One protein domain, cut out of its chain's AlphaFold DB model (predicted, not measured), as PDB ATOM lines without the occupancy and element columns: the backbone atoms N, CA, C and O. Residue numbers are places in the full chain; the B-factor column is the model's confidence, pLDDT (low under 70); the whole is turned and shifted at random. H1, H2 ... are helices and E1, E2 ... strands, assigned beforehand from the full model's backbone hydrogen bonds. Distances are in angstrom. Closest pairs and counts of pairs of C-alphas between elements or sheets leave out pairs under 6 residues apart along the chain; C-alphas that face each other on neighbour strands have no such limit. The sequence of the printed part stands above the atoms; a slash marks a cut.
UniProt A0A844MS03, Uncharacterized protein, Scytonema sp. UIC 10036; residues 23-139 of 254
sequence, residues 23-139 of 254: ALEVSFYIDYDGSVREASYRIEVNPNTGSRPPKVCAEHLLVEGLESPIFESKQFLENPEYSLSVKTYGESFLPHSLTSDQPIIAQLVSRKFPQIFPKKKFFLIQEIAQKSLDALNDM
ATOM      1  N   ALA A  23     307.532 143.934 181.519       91.50
ATOM      2  CA  ALA A  23     308.520 144.342 182.489       91.50
ATOM      3  C   ALA A  23     309.889 144.542 181.857       91.50
ATOM      4  O   ALA A  23     310.261 143.829 180.926       91.50
ATOM      5  N   LEU A  24     310.624 145.503 182.400       90.75
ATOM      6  CA  LEU A  24     311.969 145.867 181.985       90.75
ATOM      7  C   LEU A  24     312.918 145.611 183.146       90.75
ATOM      8  O   LEU A  24     312.574 145.874 184.299       90.75
ATOM      9  N   GLU A  25     314.096 145.091 182.831       93.50
ATOM     10  CA  GLU A  25     315.177 144.886 183.786       93.50
ATOM     11  C   GLU A  25     316.479 145.396 183.178       93.50
ATOM     12  O   GLU A  25     316.725 145.214 181.984       93.50
ATOM     13  N   VAL A  26     317.281 146.072 183.994       90.81
ATOM     14  CA  VAL A  26     318.573 146.631 183.604       90.81
ATOM     15  C   VAL A  26     319.579 146.430 184.729       90.81
ATOM     16  O   VAL A  26     319.271 146.693 185.893       90.81
ATOM     17  N   SER A  27     320.783 146.003 184.353       92.56
ATOM     18  CA  SER A  27     321.943 145.956 185.240       92.56
ATOM     19  C   SER A  27     322.871 147.131 184.957       92.56
ATOM     20  O   SER A  27     323.132 147.460 183.798       92.56
ATOM     21  N   PHE A  28     323.378 147.765 186.008       91.50
ATOM     22  CA  PHE A  28     324.319 148.881 185.931       91.50
ATOM     23  C   PHE A  28     325.210 148.916 187.170       91.50
ATOM     24  O   PHE A  28     324.927 148.268 188.172       91.50
ATOM     25  N   TYR A  29     326.288 149.690 187.118       91.62
ATOM     26  CA  TYR A  29     327.206 149.831 188.244       91.62
ATOM     27  C   TYR A  29     326.921 151.108 189.031       91.62
ATOM     28  O   TYR A  29     326.686 152.166 188.450       91.62
ATOM     29  N   ILE A  30     326.980 151.014 190.358       92.56
ATOM     30  CA  ILE A  30     326.917 152.157 191.274       92.56
ATOM     31  C   ILE A  30     328.130 152.155 192.200       92.56
ATOM     32  O   ILE A  30     328.599 151.101 192.625       92.56
ATOM     33  N   ASP A  31     328.623 153.343 192.545       90.81
ATOM     34  CA  ASP A  31     329.604 153.499 193.620       90.81
ATOM     35  C   ASP A  31     328.872 153.591 194.960       90.81
ATOM     36  O   ASP A  31     328.156 154.565 195.216       90.81
ATOM     37  N   TYR A  32     329.038 152.577 195.804       85.56
ATOM     38  CA  TYR A  32     328.452 152.513 197.134       85.56
ATOM     39  C   TYR A  32     329.441 151.896 198.133       85.56
ATOM     40  O   TYR A  32     330.036 150.848 197.876       85.56
ATOM     41  N   ASP A  33     329.579 152.531 199.301       83.50
ATOM     42  CA  ASP A  33     330.507 152.114 200.366       83.50
ATOM     43  C   ASP A  33     331.979 152.062 199.897       83.50
ATOM     44  O   ASP A  33     332.752 151.171 200.247       83.50
ATOM     45  N   GLY A  34     332.360 153.007 199.026       85.44
ATOM     46  CA  GLY A  34     333.707 153.104 198.454       85.44
ATOM     47  C   GLY A  34     334.075 151.953 197.514       85.44
ATOM     48  O   GLY A  34     335.257 151.737 197.250       85.44
ATOM     49  N   SER A  35     333.085 151.191 197.044       88.75
ATOM     50  CA  SER A  35     333.250 150.075 196.117       88.75
ATOM     51  C   SER A  35     332.253 150.193 194.968       88.75
ATOM     52  O   SER A  35     331.087 150.534 195.165       88.75
ATOM     53  N   VAL A  36     332.696 149.845 193.761       92.62
ATOM     54  CA  VAL A  36     331.797 149.701 192.613       92.62
ATOM     55  C   VAL A  36     331.038 148.386 192.758       92.62
ATOM     56  O   VAL A  36     331.658 147.334 192.911       92.62
ATOM     57  N   ARG A  37     329.707 148.449 192.735       92.88
ATOM     58  CA  ARG A  37     328.818 147.288 192.859       92.88
ATOM     59  C   ARG A  37     327.847 147.241 191.697       92.88
ATOM     60  O   ARG A  37     327.354 148.283 191.264       92.88
ATOM     61  N   GLU A  38     327.550 146.039 191.223       94.69
ATOM     62  CA  GLU A  38     326.466 145.843 190.266       94.69
ATOM     63  C   GLU A  38     325.110 146.006 190.971       94.69
ATOM     64  O   GLU A  38     324.885 145.502 192.074       94.69
ATOM     65  N   ALA A  39     324.197 146.729 190.335       94.56
ATOM     66  CA  ALA A  39     322.811 146.880 190.732       94.56
ATOM     67  C   ALA A  39     321.903 146.387 189.601       94.56
ATOM     68  O   ALA A  39     322.150 146.689 188.436       94.56
ATOM     69  N   SER A  40     320.838 145.663 189.951       95.38
ATOM     70  CA  SER A  40     319.765 145.286 189.023       95.38
ATOM     71  C   SER A  40     318.485 146.011 189.416       95.38
ATOM     72  O   SER A  40     318.012 145.907 190.554       95.38
ATOM     73  N   TYR A  41     317.937 146.770 188.473       95.12
ATOM     74  CA  TYR A  41     316.657 147.448 188.606       95.12
ATOM     75  C   TYR A  41     315.638 146.806 187.679       95.12
ATOM     76  O   TYR A  41     315.863 146.690 186.472       95.12
ATOM     77  N   ARG A  42     314.481 146.460 188.236       95.06
ATOM     78  CA  ARG A  42     313.378 145.862 187.494       95.06
ATOM     79  C   ARG A  42     312.072 146.574 187.795       95.06
ATOM     80  O   ARG A  42     311.719 146.764 188.955       95.06
ATOM     81  N   ILE A  43     311.321 146.885 186.743       94.25
ATOM     82  CA  ILE A  43     309.988 147.485 186.819       94.25
ATOM     83  C   ILE A  43     309.010 146.717 185.932       94.25
ATOM     84  O   ILE A  43     309.288 146.432 184.768       94.25
ATOM     85  N   GLU A  44     307.851 146.385 186.483       93.25
ATOM     86  CA  GLU A  44     306.729 145.775 185.783       93.25
ATOM     87  C   GLU A  44     305.569 146.761 185.710       93.25
ATOM     88  O   GLU A  44     305.143 147.326 186.721       93.25
ATOM     89  N   VAL A  45     305.044 146.949 184.503       90.69
ATOM     90  CA  VAL A  45     304.030 147.950 184.193       90.69
ATOM     91  C   VAL A  45     302.849 147.280 183.503       90.69
ATOM     92  O   VAL A  45     303.006 146.554 182.521       90.69
ATOM     93  N   ASN A  46     301.646 147.572 183.987       89.31
ATOM     94  CA  ASN A  46     300.422 147.407 183.221       89.31
ATOM     95  C   ASN A  46     300.222 148.673 182.372       89.31
ATOM     96  O   ASN A  46     299.939 149.738 182.933       89.31
ATOM     97  N   PRO A  47     300.374 148.607 181.037       84.38
ATOM     98  CA  PRO A  47     300.210 149.774 180.177       84.38
ATOM     99  C   PRO A  47     298.772 150.308 180.159       84.38
ATOM    100  O   PRO A  47     298.578 151.449 179.750       84.38
ATOM    101  N   ASN A  48     297.795 149.509 180.606       77.00
ATOM    102  CA  ASN A  48     296.358 149.725 180.495       77.00
ATOM    103  C   ASN A  48     295.918 149.968 179.040       77.00
ATOM    104  O   ASN A  48     296.114 151.028 178.448       77.00
ATOM    105  N   THR A  49     295.255 148.985 178.435       65.44
ATOM    106  CA  THR A  49     294.761 149.079 177.053       65.44
ATOM    107  C   THR A  49     293.451 149.886 176.985       65.44
ATOM    108  O   THR A  49     292.385 149.365 176.673       65.44
ATOM    109  N   GLY A  50     293.494 151.190 177.282       67.38
ATOM    110  CA  GLY A  50     292.301 152.050 177.282       67.38
ATOM    111  C   GLY A  50     292.558 153.509 177.674       67.38
ATOM    112  O   GLY A  50     293.603 154.069 177.372       67.38
ATOM    113  N   SER A  51     291.583 154.141 178.336       67.94
ATOM    114  CA  SER A  51     291.667 155.528 178.835       67.94
ATOM    115  C   SER A  51     292.349 155.663 180.203       67.94
ATOM    116  O   SER A  51     292.495 156.777 180.708       67.94
ATOM    117  N   ARG A  52     292.739 154.544 180.826       77.00
ATOM    118  CA  ARG A  52     293.404 154.527 182.132       77.00
ATOM    119  C   ARG A  52     294.913 154.752 181.953       77.00
ATOM    120  O   ARG A  52     295.482 154.196 181.015       77.00
ATOM    121  N   PRO A  53     295.565 155.538 182.825       81.69
ATOM    122  CA  PRO A  53     297.013 155.721 182.774       81.69
ATOM    123  C   PRO A  53     297.745 154.406 183.092       81.69
ATOM    124  O   PRO A  53     297.189 153.581 183.822       81.69
ATOM    125  N   PRO A  54     298.975 154.203 182.591       85.56
ATOM    126  CA  PRO A  54     299.778 153.030 182.923       85.56
ATOM    127  C   PRO A  54     300.057 152.963 184.427       85.56
ATOM    128  O   PRO A  54     300.111 153.991 185.107       85.56
ATOM    129  N   LYS A  55     300.213 151.745 184.949       88.00
ATOM    130  CA  LYS A  55     300.398 151.482 186.378       88.00
ATOM    131  C   LYS A  55     301.578 150.558 186.629       88.00
ATOM    132  O   LYS A  55     301.714 149.543 185.958       88.00
ATOM    133  N   VAL A  56     302.385 150.881 187.630       90.38
ATOM    134  CA  VAL A  56     303.424 150.003 188.170       90.38
ATOM    135  C   VAL A  56     302.750 148.880 188.956       90.38
ATOM    136  O   VAL A  56     301.939 149.139 189.846       90.38
ATOM    137  N   CYS A  57     303.067 147.636 188.609       90.19
ATOM    138  CA  CYS A  57     302.542 146.429 189.253       90.19
ATOM    139  C   CYS A  57     303.538 145.843 190.251       90.19
ATOM    140  O   CYS A  57     303.154 145.390 191.333       90.19
ATOM    141  N   ALA A  58     304.813 145.859 189.876       91.31
ATOM    142  CA  ALA A  58     305.915 145.415 190.702       91.31
ATOM    143  C   ALA A  58     307.176 146.200 190.342       91.31
ATOM    144  O   ALA A  58     307.342 146.645 189.210       91.31
ATOM    145  N   GLU A  59     308.066 146.371 191.309       93.56
ATOM    146  CA  GLU A  59     309.330 147.078 191.115       93.56
ATOM    147  C   GLU A  59     310.320 146.599 192.169       93.56
ATOM    148  O   GLU A  59     309.928 146.351 193.310       93.56
ATOM    149  N   HIS A  60     311.585 146.435 191.816       94.25
ATOM    150  CA  HIS A  60     312.619 146.148 192.799       94.25
ATOM    151  C   HIS A  60     313.987 146.642 192.361       94.25
ATOM    152  O   HIS A  60     314.279 146.776 191.172       94.25
ATOM    153  N   LEU A  61     314.826 146.869 193.367       94.94
ATOM    154  CA  LEU A  61     316.224 147.228 193.210       94.94
ATOM    155  C   LEU A  61     317.085 146.292 194.057       94.94
ATOM    156  O   LEU A  61     316.962 146.248 195.286       94.94
ATOM    157  N   LEU A  62     317.954 145.553 193.383       94.19
ATOM    158  CA  LEU A  62     318.944 144.650 193.958       94.19
ATOM    159  C   LEU A  62     320.327 145.283 193.824       94.19
ATOM    160  O   LEU A  62     320.606 145.937 192.823       94.19
ATOM    161  N   VAL A  63     321.194 145.065 194.810       93.56
ATOM    162  CA  VAL A  63     322.603 145.475 194.755       93.56
ATOM    163  C   VAL A  63     323.466 144.309 195.206       93.56
ATOM    164  O   VAL A  63     323.184 143.670 196.224       93.56
ATOM    165  N   GLU A  64     324.521 144.034 194.453       92.69
ATOM    166  CA  GLU A  64     325.461 142.960 194.725       92.69
ATOM    167  C   GLU A  64     326.107 143.106 196.114       92.69
ATOM    168  O   GLU A  64     326.587 144.170 196.525       92.69
ATOM    169  N   GLY A  65     326.135 141.996 196.855       85.81
ATOM    170  CA  GLY A  65     326.692 141.929 198.205       85.81
ATOM    171  C   GLY A  65     325.747 142.400 199.312       85.81
ATOM    172  O   GLY A  65     326.152 142.416 200.473       85.81
ATOM    173  N   LEU A  66     324.499 142.750 198.990       86.25
ATOM    174  CA  LEU A  66     323.448 142.980 199.978       86.25
ATOM    175  C   LEU A  66     322.538 141.751 200.101       86.25
ATOM    176  O   LEU A  66     322.072 141.202 199.109       86.25
ATOM    177  N   GLU A  67     322.242 141.336 201.335       82.25
ATOM    178  CA  GLU A  67     321.434 140.133 201.623       82.25
ATOM    179  C   GLU A  67     319.954 140.245 201.219       82.25
ATOM    180  O   GLU A  67     319.229 139.251 201.193       82.25
ATOM    181  N   SER A  68     319.468 141.456 200.942       84.00
ATOM    182  CA  SER A  68     318.075 141.687 200.567       84.00
ATOM    183  C   SER A  68     317.944 142.858 199.592       84.00
ATOM    184  O   SER A  68     318.840 143.708 199.551       84.00
ATOM    185  N   PRO A  69     316.842 142.929 198.822       87.19
ATOM    186  CA  PRO A  69     316.569 144.067 197.953       87.19
ATOM    187  C   PRO A  69     316.533 145.376 198.744       87.19
ATOM    188  O   PRO A  69     316.046 145.410 199.876       87.19
ATOM    189  N   ILE A  70     316.984 146.467 198.126       89.19
ATOM    190  CA  ILE A  70     316.838 147.821 198.680       89.19
ATOM    191  C   ILE A  70     315.363 148.140 198.872       89.19
ATOM    192  O   ILE A  70     314.945 148.598 199.940       89.19
ATOM    193  N   PHE A  71     314.578 147.830 197.843       88.56
ATOM    194  CA  PHE A  71     313.135 147.776 197.920       88.56
ATOM    195  C   PHE A  71     312.574 146.715 196.969       88.56
ATOM    196  O   PHE A  71     313.191 146.361 195.966       88.56
ATOM    197  N   GLU A  72     311.388 146.226 197.303       89.69
ATOM    198  CA  GLU A  72     310.554 145.354 196.485       89.69
ATOM    199  C   GLU A  72     309.104 145.805 196.665       89.69
ATOM    200  O   GLU A  72     308.621 145.916 197.794       89.69
ATOM    201  N   SER A  73     308.396 146.071 195.573       87.88
ATOM    202  CA  SER A  73     306.990 146.450 195.589       87.88
ATOM    203  C   SER A  73     306.117 145.459 194.840       87.88
ATOM    204  O   SER A  73     306.525 144.925 193.811       87.88
ATOM    205  N   LYS A  74     304.894 145.257 195.334       84.81
ATOM    206  CA  LYS A  74     303.834 144.465 194.690       84.81
ATOM    207  C   LYS A  74     302.492 145.174 194.850       84.81
ATOM    208  O   LYS A  74     302.316 145.944 195.795       84.81
ATOM    209  N   GLN A  75     301.542 144.895 193.959       77.19
ATOM    210  CA  GLN A  75     300.174 145.408 194.083       77.19
ATOM    211  C   GLN A  75     299.583 145.122 195.467       77.19
ATOM    212  O   GLN A  75     299.644 143.997 195.969       77.19
ATOM    213  N   PHE A  76     299.011 146.156 196.087       71.25
ATOM    214  CA  PHE A  76     298.338 146.006 197.367       71.25
ATOM    215  C   PHE A  76     296.918 145.478 197.154       71.25
ATOM    216  O   PHE A  76     296.086 146.155 196.557       71.25
ATOM    217  N   LEU A  77     296.636 144.271 197.650       67.00
ATOM    218  CA  LEU A  77     295.382 143.557 197.380       67.00
ATOM    219  C   LEU A  77     294.124 144.291 197.877       67.00
ATOM    220  O   LEU A  77     293.070 144.146 197.268       67.00
ATOM    221  N   GLU A  78     294.219 145.084 198.950       64.38
ATOM    222  CA  GLU A  78     293.062 145.821 199.488       64.38
ATOM    223  C   GLU A  78     292.732 147.084 198.676       64.38
ATOM    224  O   GLU A  78     291.594 147.547 198.697       64.38
ATOM    225  N   ASN A  79     293.703 147.641 197.942       65.00
ATOM    226  CA  ASN A  79     293.483 148.780 197.052       65.00
ATOM    227  C   ASN A  79     294.438 148.753 195.836       65.00
ATOM    228  O   ASN A  79     295.359 149.580 195.732       65.00
ATOM    229  N   PRO A  80     294.221 147.805 194.903       60.12
ATOM    230  CA  PRO A  80     295.156 147.530 193.813       60.12
ATOM    231  C   PRO A  80     295.209 148.655 192.774       60.12
ATOM    232  O   PRO A  80     296.197 148.787 192.056       60.12
ATOM    233  N   GLU A  81     294.178 149.506 192.699       60.94
ATOM    234  CA  GLU A  81     294.131 150.594 191.714       60.94
ATOM    235  C   GLU A  81     295.081 151.759 192.046       60.94
ATOM    236  O   GLU A  81     295.530 152.467 191.134       60.94
ATOM    237  N   TYR A  82     295.424 151.962 193.324       61.22
ATOM    238  CA  TYR A  82     296.115 153.183 193.760       61.22
ATOM    239  C   TYR A  82     297.361 152.959 194.607       61.22
ATOM    240  O   TYR A  82     298.139 153.901 194.742       61.22
ATOM    241  N   SER A  83     297.573 151.762 195.160       67.69
ATOM    242  CA  SER A  83     298.623 151.559 196.163       67.69
ATOM    243  C   SER A  83     299.476 150.315 195.943       67.69
ATOM    244  O   SER A  83     299.011 149.287 195.445       67.69
ATOM    245  N   LEU A  84     300.745 150.435 196.331       68.06
ATOM    246  CA  LEU A  84     301.733 149.363 196.298       68.06
ATOM    247  C   LEU A  84     302.180 149.013 197.721       68.06
ATOM    248  O   LEU A  84     302.523 149.885 198.520       68.06
ATOM    249  N   SER A  85     302.225 147.717 198.019       70.19
ATOM    250  CA  SER A  85     302.930 147.208 199.192       70.19
ATOM    251  C   SER A  85     304.412 147.252 198.908       70.19
ATOM    252  O   SER A  85     304.849 146.645 197.932       70.19
ATOM    253  N   VAL A  86     305.183 147.904 199.772       73.75
ATOM    254  CA  VAL A  86     306.637 147.992 199.619       73.75
ATOM    255  C   VAL A  86     307.318 147.351 200.811       73.75
ATOM    256  O   VAL A  86     307.012 147.635 201.969       73.75
ATOM    257  N   LYS A  87     308.245 146.459 200.504       78.19
ATOM    258  CA  LYS A  87     309.247 145.929 201.412       78.19
ATOM    259  C   LYS A  87     310.538 146.692 201.152       78.19
ATOM    260  O   LYS A  87     310.915 146.870 200.001       78.19
ATOM    261  N   THR A  88     311.204 147.141 202.205       74.31
ATOM    262  CA  THR A  88     312.532 147.762 202.108       74.31
ATOM    263  C   THR A  88     313.579 146.864 202.766       74.31
ATOM    264  O   THR A  88     313.226 145.864 203.397       74.31
ATOM    265  N   TYR A  89     314.858 147.181 202.579       73.62
ATOM    266  CA  TYR A  89     316.002 146.384 203.031       73.62
ATOM    267  C   TYR A  89     315.855 145.789 204.453       73.62
ATOM    268  O   TYR A  89     315.881 146.499 205.468       73.62
ATOM    269  N   GLY A  90     315.728 144.458 204.515       66.88
ATOM    270  CA  GLY A  90     315.601 143.669 205.747       66.88
ATOM    271  C   GLY A  90     314.249 143.753 206.475       66.88
ATOM    272  O   GLY A  90     314.172 143.350 207.633       66.88
ATOM    273  N   GLU A  91     313.197 144.284 205.848       69.81
ATOM    274  CA  GLU A  91     311.880 144.505 206.472       69.81
ATOM    275  C   GLU A  91     310.808 143.553 205.909       69.81
ATOM    276  O   GLU A  91     311.035 142.827 204.945       69.81
ATOM    277  N   SER A  92     309.612 143.535 206.502       65.38
ATOM    278  CA  SER A  92     308.438 142.883 205.895       65.38
ATOM    279  C   SER A  92     307.709 143.843 204.951       65.38
ATOM    280  O   SER A  92     307.929 145.053 204.999       65.38
ATOM    281  N   PHE A  93     306.832 143.323 204.088       63.50
ATOM    282  CA  PHE A  93     305.938 144.178 203.306       63.50
ATOM    283  C   PHE A  93     305.057 144.980 204.257       63.50
ATOM    284  O   PHE A  93     304.269 144.405 205.008       63.50
ATOM    285  N   LEU A  94     305.183 146.302 204.206       63.62
ATOM    286  CA  LEU A  94     304.257 147.198 204.876       63.62
ATOM    287  C   LEU A  94     303.430 147.916 203.802       63.62
ATOM    288  O   LEU A  94     303.973 148.282 202.749       63.62
ATOM    289  N   PRO A  95     302.118 148.107 204.025       59.44
ATOM    290  CA  PRO A  95     301.315 148.954 203.163       59.44
ATOM    291  C   PRO A  95     301.840 150.382 203.304       59.44
ATOM    292  O   PRO A  95     301.684 151.024 204.341       59.44
ATOM    293  N   HIS A  96     302.517 150.866 202.269       65.75
ATOM    294  CA  HIS A  96     302.959 152.250 202.199       65.75
ATOM    295  C   HIS A  96     301.985 153.013 201.302       65.75
ATOM    296  O   HIS A  96     301.494 152.474 200.313       65.75
ATOM    297  N   SER A  97     301.719 154.285 201.605       64.81
ATOM    298  CA  SER A  97     300.920 155.174 200.744       64.81
ATOM    299  C   SER A  97     301.704 155.625 199.501       64.81
ATOM    300  O   SER A  97     301.749 156.812 199.186       64.81
ATOM    301  N   LEU A  98     302.373 154.687 198.834       76.75
ATOM    302  CA  LEU A  98     303.040 154.906 197.560       76.75
ATOM    303  C   LEU A  98     302.057 154.652 196.433       76.75
ATOM    304  O   LEU A  98     301.238 153.733 196.498       76.75
ATOM    305  N   THR A  99     302.141 155.485 195.407       82.81
ATOM    306  CA  THR A  99     301.195 155.458 194.302       82.81
ATOM    307  C   THR A  99     301.704 154.563 193.181       82.81
ATOM    308  O   THR A  99     302.899 154.505 192.903       82.81
ATOM    309  N   SER A 100     300.787 153.857 192.525       86.25
ATOM    310  CA  SER A 100     301.092 152.975 191.391       86.25
ATOM    311  C   SER A 100     301.237 153.714 190.053       86.25
ATOM    312  O   SER A 100     301.453 153.084 189.029       86.25
ATOM    313  N   ASP A 101     301.068 155.034 190.010       85.69
ATOM    314  CA  ASP A 101     301.141 155.856 188.790       85.69
ATOM    315  C   ASP A 101     302.545 156.396 188.475       85.69
ATOM    316  O   ASP A 101     302.742 157.027 187.439       85.69
ATOM    317  N   GLN A 102     303.522 156.143 189.345       86.38
ATOM    318  CA  GLN A 102     304.910 156.555 189.170       86.38
ATOM    319  C   GLN A 102     305.858 155.495 189.763       86.38
ATOM    320  O   GLN A 102     305.460 154.789 190.693       86.38
ATOM    321  N   PRO A 103     307.110 155.395 189.281       90.38
ATOM    322  CA  PRO A 103     308.093 154.463 189.834       90.38
ATOM    323  C   PRO A 103     308.339 154.680 191.333       90.38
ATOM    324  O   PRO A 103     308.427 155.817 191.809       90.38
ATOM    325  N   ILE A 104     308.474 153.595 192.087       88.19
ATOM    326  CA  ILE A 104     308.788 153.588 193.514       88.19
ATOM    327  C   ILE A 104     310.166 154.188 193.775       88.19
ATOM    328  O   ILE A 104     310.296 154.983 194.703       88.19
ATOM    329  N   ILE A 105     311.175 153.903 192.948       90.44
ATOM    330  CA  ILE A 105     312.518 154.483 193.089       90.44
ATOM    331  C   ILE A 105     312.490 156.018 193.084       90.44
ATOM    332  O   ILE A 105     313.111 156.660 193.932       90.44
ATOM    333  N   ALA A 106     311.676 156.621 192.212       89.69
ATOM    334  CA  ALA A 106     311.490 158.070 192.156       89.69
ATOM    335  C   ALA A 106     310.779 158.597 193.414       89.69
ATOM    336  O   ALA A 106     311.116 159.663 193.937       89.69
ATOM    337  N   GLN A 107     309.819 157.834 193.943       87.88
ATOM    338  CA  GLN A 107     309.125 158.175 195.186       87.88
ATOM    339  C   GLN A 107     310.038 158.080 196.415       87.88
ATOM    340  O   GLN A 107     309.921 158.930 197.298       87.88
ATOM    341  N   LEU A 108     310.951 157.102 196.462       83.88
ATOM    342  CA  LEU A 108     311.928 156.902 197.543       83.88
ATOM    343  C   LEU A 108     312.946 158.042 197.625       83.88
ATOM    344  O   LEU A 108     313.297 158.496 198.717       83.88
ATOM    345  N   VAL A 109     313.384 158.530 196.465       86.06
ATOM    346  CA  VAL A 109     314.241 159.716 196.356       86.06
ATOM    347  C   VAL A 109     313.476 160.982 196.760       86.06
ATOM    348  O   VAL A 109     314.018 161.882 197.406       86.06
ATOM    349  N   SER A 110     312.185 161.061 196.429       79.75
ATOM    350  CA  SER A 110     311.357 162.209 196.792       79.75
ATOM    351  C   SER A 110     311.142 162.323 198.314       79.75
ATOM    352  O   SER A 110     310.950 161.342 199.029       79.75
ATOM    353  N   ARG A 111     311.071 163.559 198.834       57.59
ATOM    354  CA  ARG A 111     310.867 163.865 200.272       57.59
ATOM    355  C   ARG A 111     309.524 163.392 200.865       57.59
ATOM    356  O   ARG A 111     309.223 163.722 202.009       57.59
ATOM    357  N   LYS A 112     308.690 162.682 200.099       56.47
ATOM    358  CA  LYS A 112     307.367 162.197 200.521       56.47
ATOM    359  C   LYS A 112     307.408 160.832 201.204       56.47
ATOM    360  O   LYS A 112     306.367 160.373 201.665       56.47
ATOM    361  N   PHE A 113     308.572 160.190 201.289       59.91
ATOM    362  CA  PHE A 113     308.666 158.921 201.990       59.91
ATOM    363  C   PHE A 113     308.501 159.129 203.507       59.91
ATOM    364  O   PHE A 113     309.226 159.939 204.096       59.91
ATOM    365  N   PRO A 114     307.546 158.446 204.161       55.88
ATOM    366  CA  PRO A 114     307.346 158.585 205.595       55.88
ATOM    367  C   PRO A 114     308.630 158.229 206.362       55.88
ATOM    368  O   PRO A 114     309.212 157.169 206.133       55.88
ATOM    369  N   GLN A 115     309.057 159.078 207.308       57.69
ATOM    370  CA  GLN A 115     310.165 158.789 208.239       57.69
ATOM    371  C   GLN A 115     309.764 157.723 209.281       57.69
ATOM    372  O   GLN A 115     309.809 157.960 210.485       57.69
ATOM    373  N   ILE A 116     309.317 156.559 208.822       55.25
ATOM    374  CA  ILE A 116     308.925 155.425 209.670       55.25
ATOM    375  C   ILE A 116     310.157 154.563 210.006       55.25
ATOM    376  O   ILE A 116     310.162 153.831 210.991       55.25
ATOM    377  N   PHE A 117     311.240 154.702 209.236       63.19
ATOM    378  CA  PHE A 117     312.461 153.917 209.395       63.19
ATOM    379  C   PHE A 117     313.487 154.586 210.316       63.19
ATOM    380  O   PHE A 117     313.569 155.819 210.380       63.19
ATOM    381  N   PRO A 118     314.360 153.797 210.975       66.88
ATOM    382  CA  PRO A 118     315.550 154.331 211.618       66.88
ATOM    383  C   PRO A 118     316.349 155.181 210.624       66.88
ATOM    384  O   PRO A 118     316.689 154.705 209.539       66.88
ATOM    385  N   LYS A 119     316.689 156.419 211.010       70.62
ATOM    386  CA  LYS A 119     317.335 157.414 210.129       70.62
ATOM    387  C   LYS A 119     318.479 156.839 209.287       70.62
ATOM    388  O   LYS A 119     318.555 157.125 208.103       70.62
ATOM    389  N   LYS A 120     319.336 155.991 209.872       74.25
ATOM    390  CA  LYS A 120     320.472 155.368 209.169       74.25
ATOM    391  C   LYS A 120     320.055 154.493 207.979       74.25
ATOM    392  O   LYS A 120     320.625 154.644 206.908       74.25
ATOM    393  N   LYS A 121     319.058 153.613 208.150       76.50
ATOM    394  CA  LYS A 121     318.549 152.765 207.057       76.50
ATOM    395  C   LYS A 121     317.887 153.605 205.968       76.50
ATOM    396  O   LYS A 121     318.047 153.323 204.790       76.50
ATOM    397  N   PHE A 122     317.164 154.646 206.373       77.69
ATOM    398  CA  PHE A 122     316.520 155.552 205.434       77.69
ATOM    399  C   PHE A 122     317.540 156.267 204.537       77.69
ATOM    400  O   PHE A 122     317.384 156.245 203.321       77.69
ATOM    401  N   PHE A 123     318.613 156.821 205.115       81.69
ATOM    402  CA  PHE A 123     319.683 157.449 204.334       81.69
ATOM    403  C   PHE A 123     320.340 156.475 203.357       81.69
ATOM    404  O   PHE A 123     320.542 156.841 202.206       81.69
ATOM    405  N   LEU A 124     320.589 155.236 203.787       85.19
ATOM    406  CA  LEU A 124     321.125 154.186 202.923       85.19
ATOM    407  C   LEU A 124     320.221 153.915 201.707       85.19
ATOM    408  O   LEU A 124     320.684 153.929 200.569       85.19
ATOM    409  N   ILE A 125     318.926 153.685 201.944       86.00
ATOM    410  CA  ILE A 125     317.956 153.408 200.876       86.00
ATOM    411  C   ILE A 125     317.886 154.587 199.903       86.00
ATOM    412  O   ILE A 125     317.896 154.377 198.694       86.00
ATOM    413  N   GLN A 126     317.836 155.819 200.419       86.75
ATOM    414  CA  GLN A 126     317.780 157.017 199.584       86.75
ATOM    415  C   GLN A 126     319.055 157.237 198.776       86.75
ATOM    416  O   GLN A 126     318.962 157.599 197.609       86.75
ATOM    417  N   GLU A 127     320.228 157.024 199.369       89.38
ATOM    418  CA  GLU A 127     321.510 157.175 198.682       89.38
ATOM    419  C   GLU A 127     321.618 156.200 197.509       89.38
ATOM    420  O   GLU A 127     321.921 156.612 196.389       89.38
ATOM    421  N   ILE A 128     321.317 154.922 197.746       92.12
ATOM    422  CA  ILE A 128     321.362 153.904 196.697       92.12
ATOM    423  C   ILE A 128     320.292 154.181 195.636       92.12
ATOM    424  O   ILE A 128     320.604 154.167 194.450       92.12
ATOM    425  N   ALA A 129     319.058 154.507 196.036       91.62
ATOM    426  CA  ALA A 129     317.993 154.857 195.096       91.62
ATOM    427  C   ALA A 129     318.349 156.086 194.242       91.62
ATOM    428  O   ALA A 129     318.063 156.090 193.048       91.62
ATOM    429  N   GLN A 130     318.998 157.101 194.824       92.44
ATOM    430  CA  GLN A 130     319.455 158.286 194.099       92.44
ATOM    431  C   GLN A 130     320.539 157.925 193.085       92.44
ATOM    432  O   GLN A 130     320.390 158.258 191.917       92.44
ATOM    433  N   LYS A 131     321.580 157.190 193.495       92.75
ATOM    434  CA  LYS A 131     322.663 156.758 192.593       92.75
ATOM    435  C   LYS A 131     322.144 155.897 191.446       92.75
ATOM    436  O   LYS A 131     322.563 156.063 190.305       92.75
ATOM    437  N   SER A 132     321.205 155.004 191.739       92.75
ATOM    438  CA  SER A 132     320.525 154.211 190.722       92.75
ATOM    439  C   SER A 132     319.701 155.081 189.777       92.75
ATOM    440  O   SER A 132     319.772 154.892 188.569       92.75
ATOM    441  N   LEU A 133     318.955 156.060 190.292       91.56
ATOM    442  CA  LEU A 133     318.193 156.983 189.455       91.56
ATOM    443  C   LEU A 133     319.109 157.857 188.586       91.56
ATOM    444  O   LEU A 133     318.781 158.097 187.431       91.56
ATOM    445  N   ASP A 134     320.258 158.286 189.105       90.00
ATOM    446  CA  ASP A 134     321.263 159.039 188.351       90.00
ATOM    447  C   ASP A 134     321.828 158.198 187.198       90.00
ATOM    448  O   ASP A 134     321.878 158.676 186.067       90.00
ATOM    449  N   ALA A 135     322.147 156.921 187.444       88.88
ATOM    450  CA  ALA A 135     322.590 155.992 186.401       88.88
ATOM    451  C   ALA A 135     321.518 155.757 185.317       88.88
ATOM    452  O   ALA A 135     321.835 155.681 184.131       88.88
ATOM    453  N   LEU A 136     320.239 155.675 185.703       87.94
ATOM    454  CA  LEU A 136     319.123 155.562 184.754       87.94
ATOM    455  C   LEU A 136     318.870 156.875 183.990       87.94
ATOM    456  O   LEU A 136     318.495 156.840 182.820       87.94
ATOM    457  N   ASN A 137     319.074 158.033 184.622       85.69
ATOM    458  CA  ASN A 137     318.915 159.349 183.992       85.69
ATOM    459  C   ASN A 137     320.027 159.670 182.988       85.69
ATOM    460  O   ASN A 137     319.819 160.486 182.091       85.69
ATOM    461  N   ASP A 138     321.190 159.041 183.133       84.25
ATOM    462  CA  ASP A 138     322.311 159.180 182.207       84.25
ATOM    463  C   ASP A 138     322.067 158.465 180.861       84.25
ATOM    464  O   ASP A 138     322.811 158.659 179.905       84.25
ATOM    465  N   MET A 139     320.993 157.672 180.738       83.00
ATOM    466  CA  MET A 139     320.607 157.026 179.479       83.00
ATOM    467  C   MET A 139     320.365 158.050 178.358       83.00
ATOM    468  O   MET A 139     319.559 158.974 178.494       83.00
TER     469      MET A 139
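Overview. This is residues 23 to 139 of the 254 residues of an uncharacterized protein of Scytonema sp. UIC 10036 (UniProt A0A844MS03). A twisted wall of six antiparallel strands has two helices over one face: long H2 crosses it on the E1 side, and short H1 packs on the sheet and on H2. The longest axis follows the strands, from the E1 to E2 turn to the E2 to E3 link. The 117 printed residues hold E1 to E6, a meander in that order, each strand the antiparallel neighbour of the one before, then H1 and H2, two layers in a mixed class. The whole is compact, radius of gyration of the C-alphas 14.1 A, spanning 46 by 32 by 24 A.

Arrangement. Start at E1, residues 23 to 32, which bends by 58 degrees at residue 29; its hairpin with E2, residues 35 to 46, has N 26 and O 41 at 2.9 A. Next come hairpins with E3, residues 55 to 63 (N 42 and O 60, 3.0 A), E4, residues 71 to 75 (N 73 and O 59, 2.7 A), E5, residues 83 to 88 (N 72 and O 87, 2.8 A), and E6, residues 94 to 99 (N 86 and O 94, 3.2 A). H1, residues 104 to 109, is on the sheet; its closest C-alphas to E3 are Ile 104 and Glu 59, 7.0 A. On the same face, H2, residues 119 to 137, runs across the strands at a height over the sheet of 6.7 A; C-alphas Lys 131 and Ile 30 of E1 are closest, 6.4 A. With residues 125 to 133 alone H2 touches H1, closest C-alphas Gln 126 and Val 109, 5.5 A, opposite ways at a steep tilt of 67 degrees, only just short of about perpendicular. In both helices every O i to N i+4 pair is within hydrogen-bond range.

Along the chain. Find C-alpha 23 at (308.520, 144.342, 182.489), where E1 begins its 26.0 A. E2 runs 35.4 A and E3 24.5 A; E4, E5, E6 and H1 are shorter. H2 runs 26.3 A to C-alpha 137 at (318.915, 159.349, 183.992).

Size, cuts and confidence. The C-alphas of Gly 34 and Gly 50 are farthest apart, 46.5 A. The printed part has no cut and no long link. Look for pLDDT under 70 at residues 49 to 51, 77 to 84, 90 to 97 and 111 to 118.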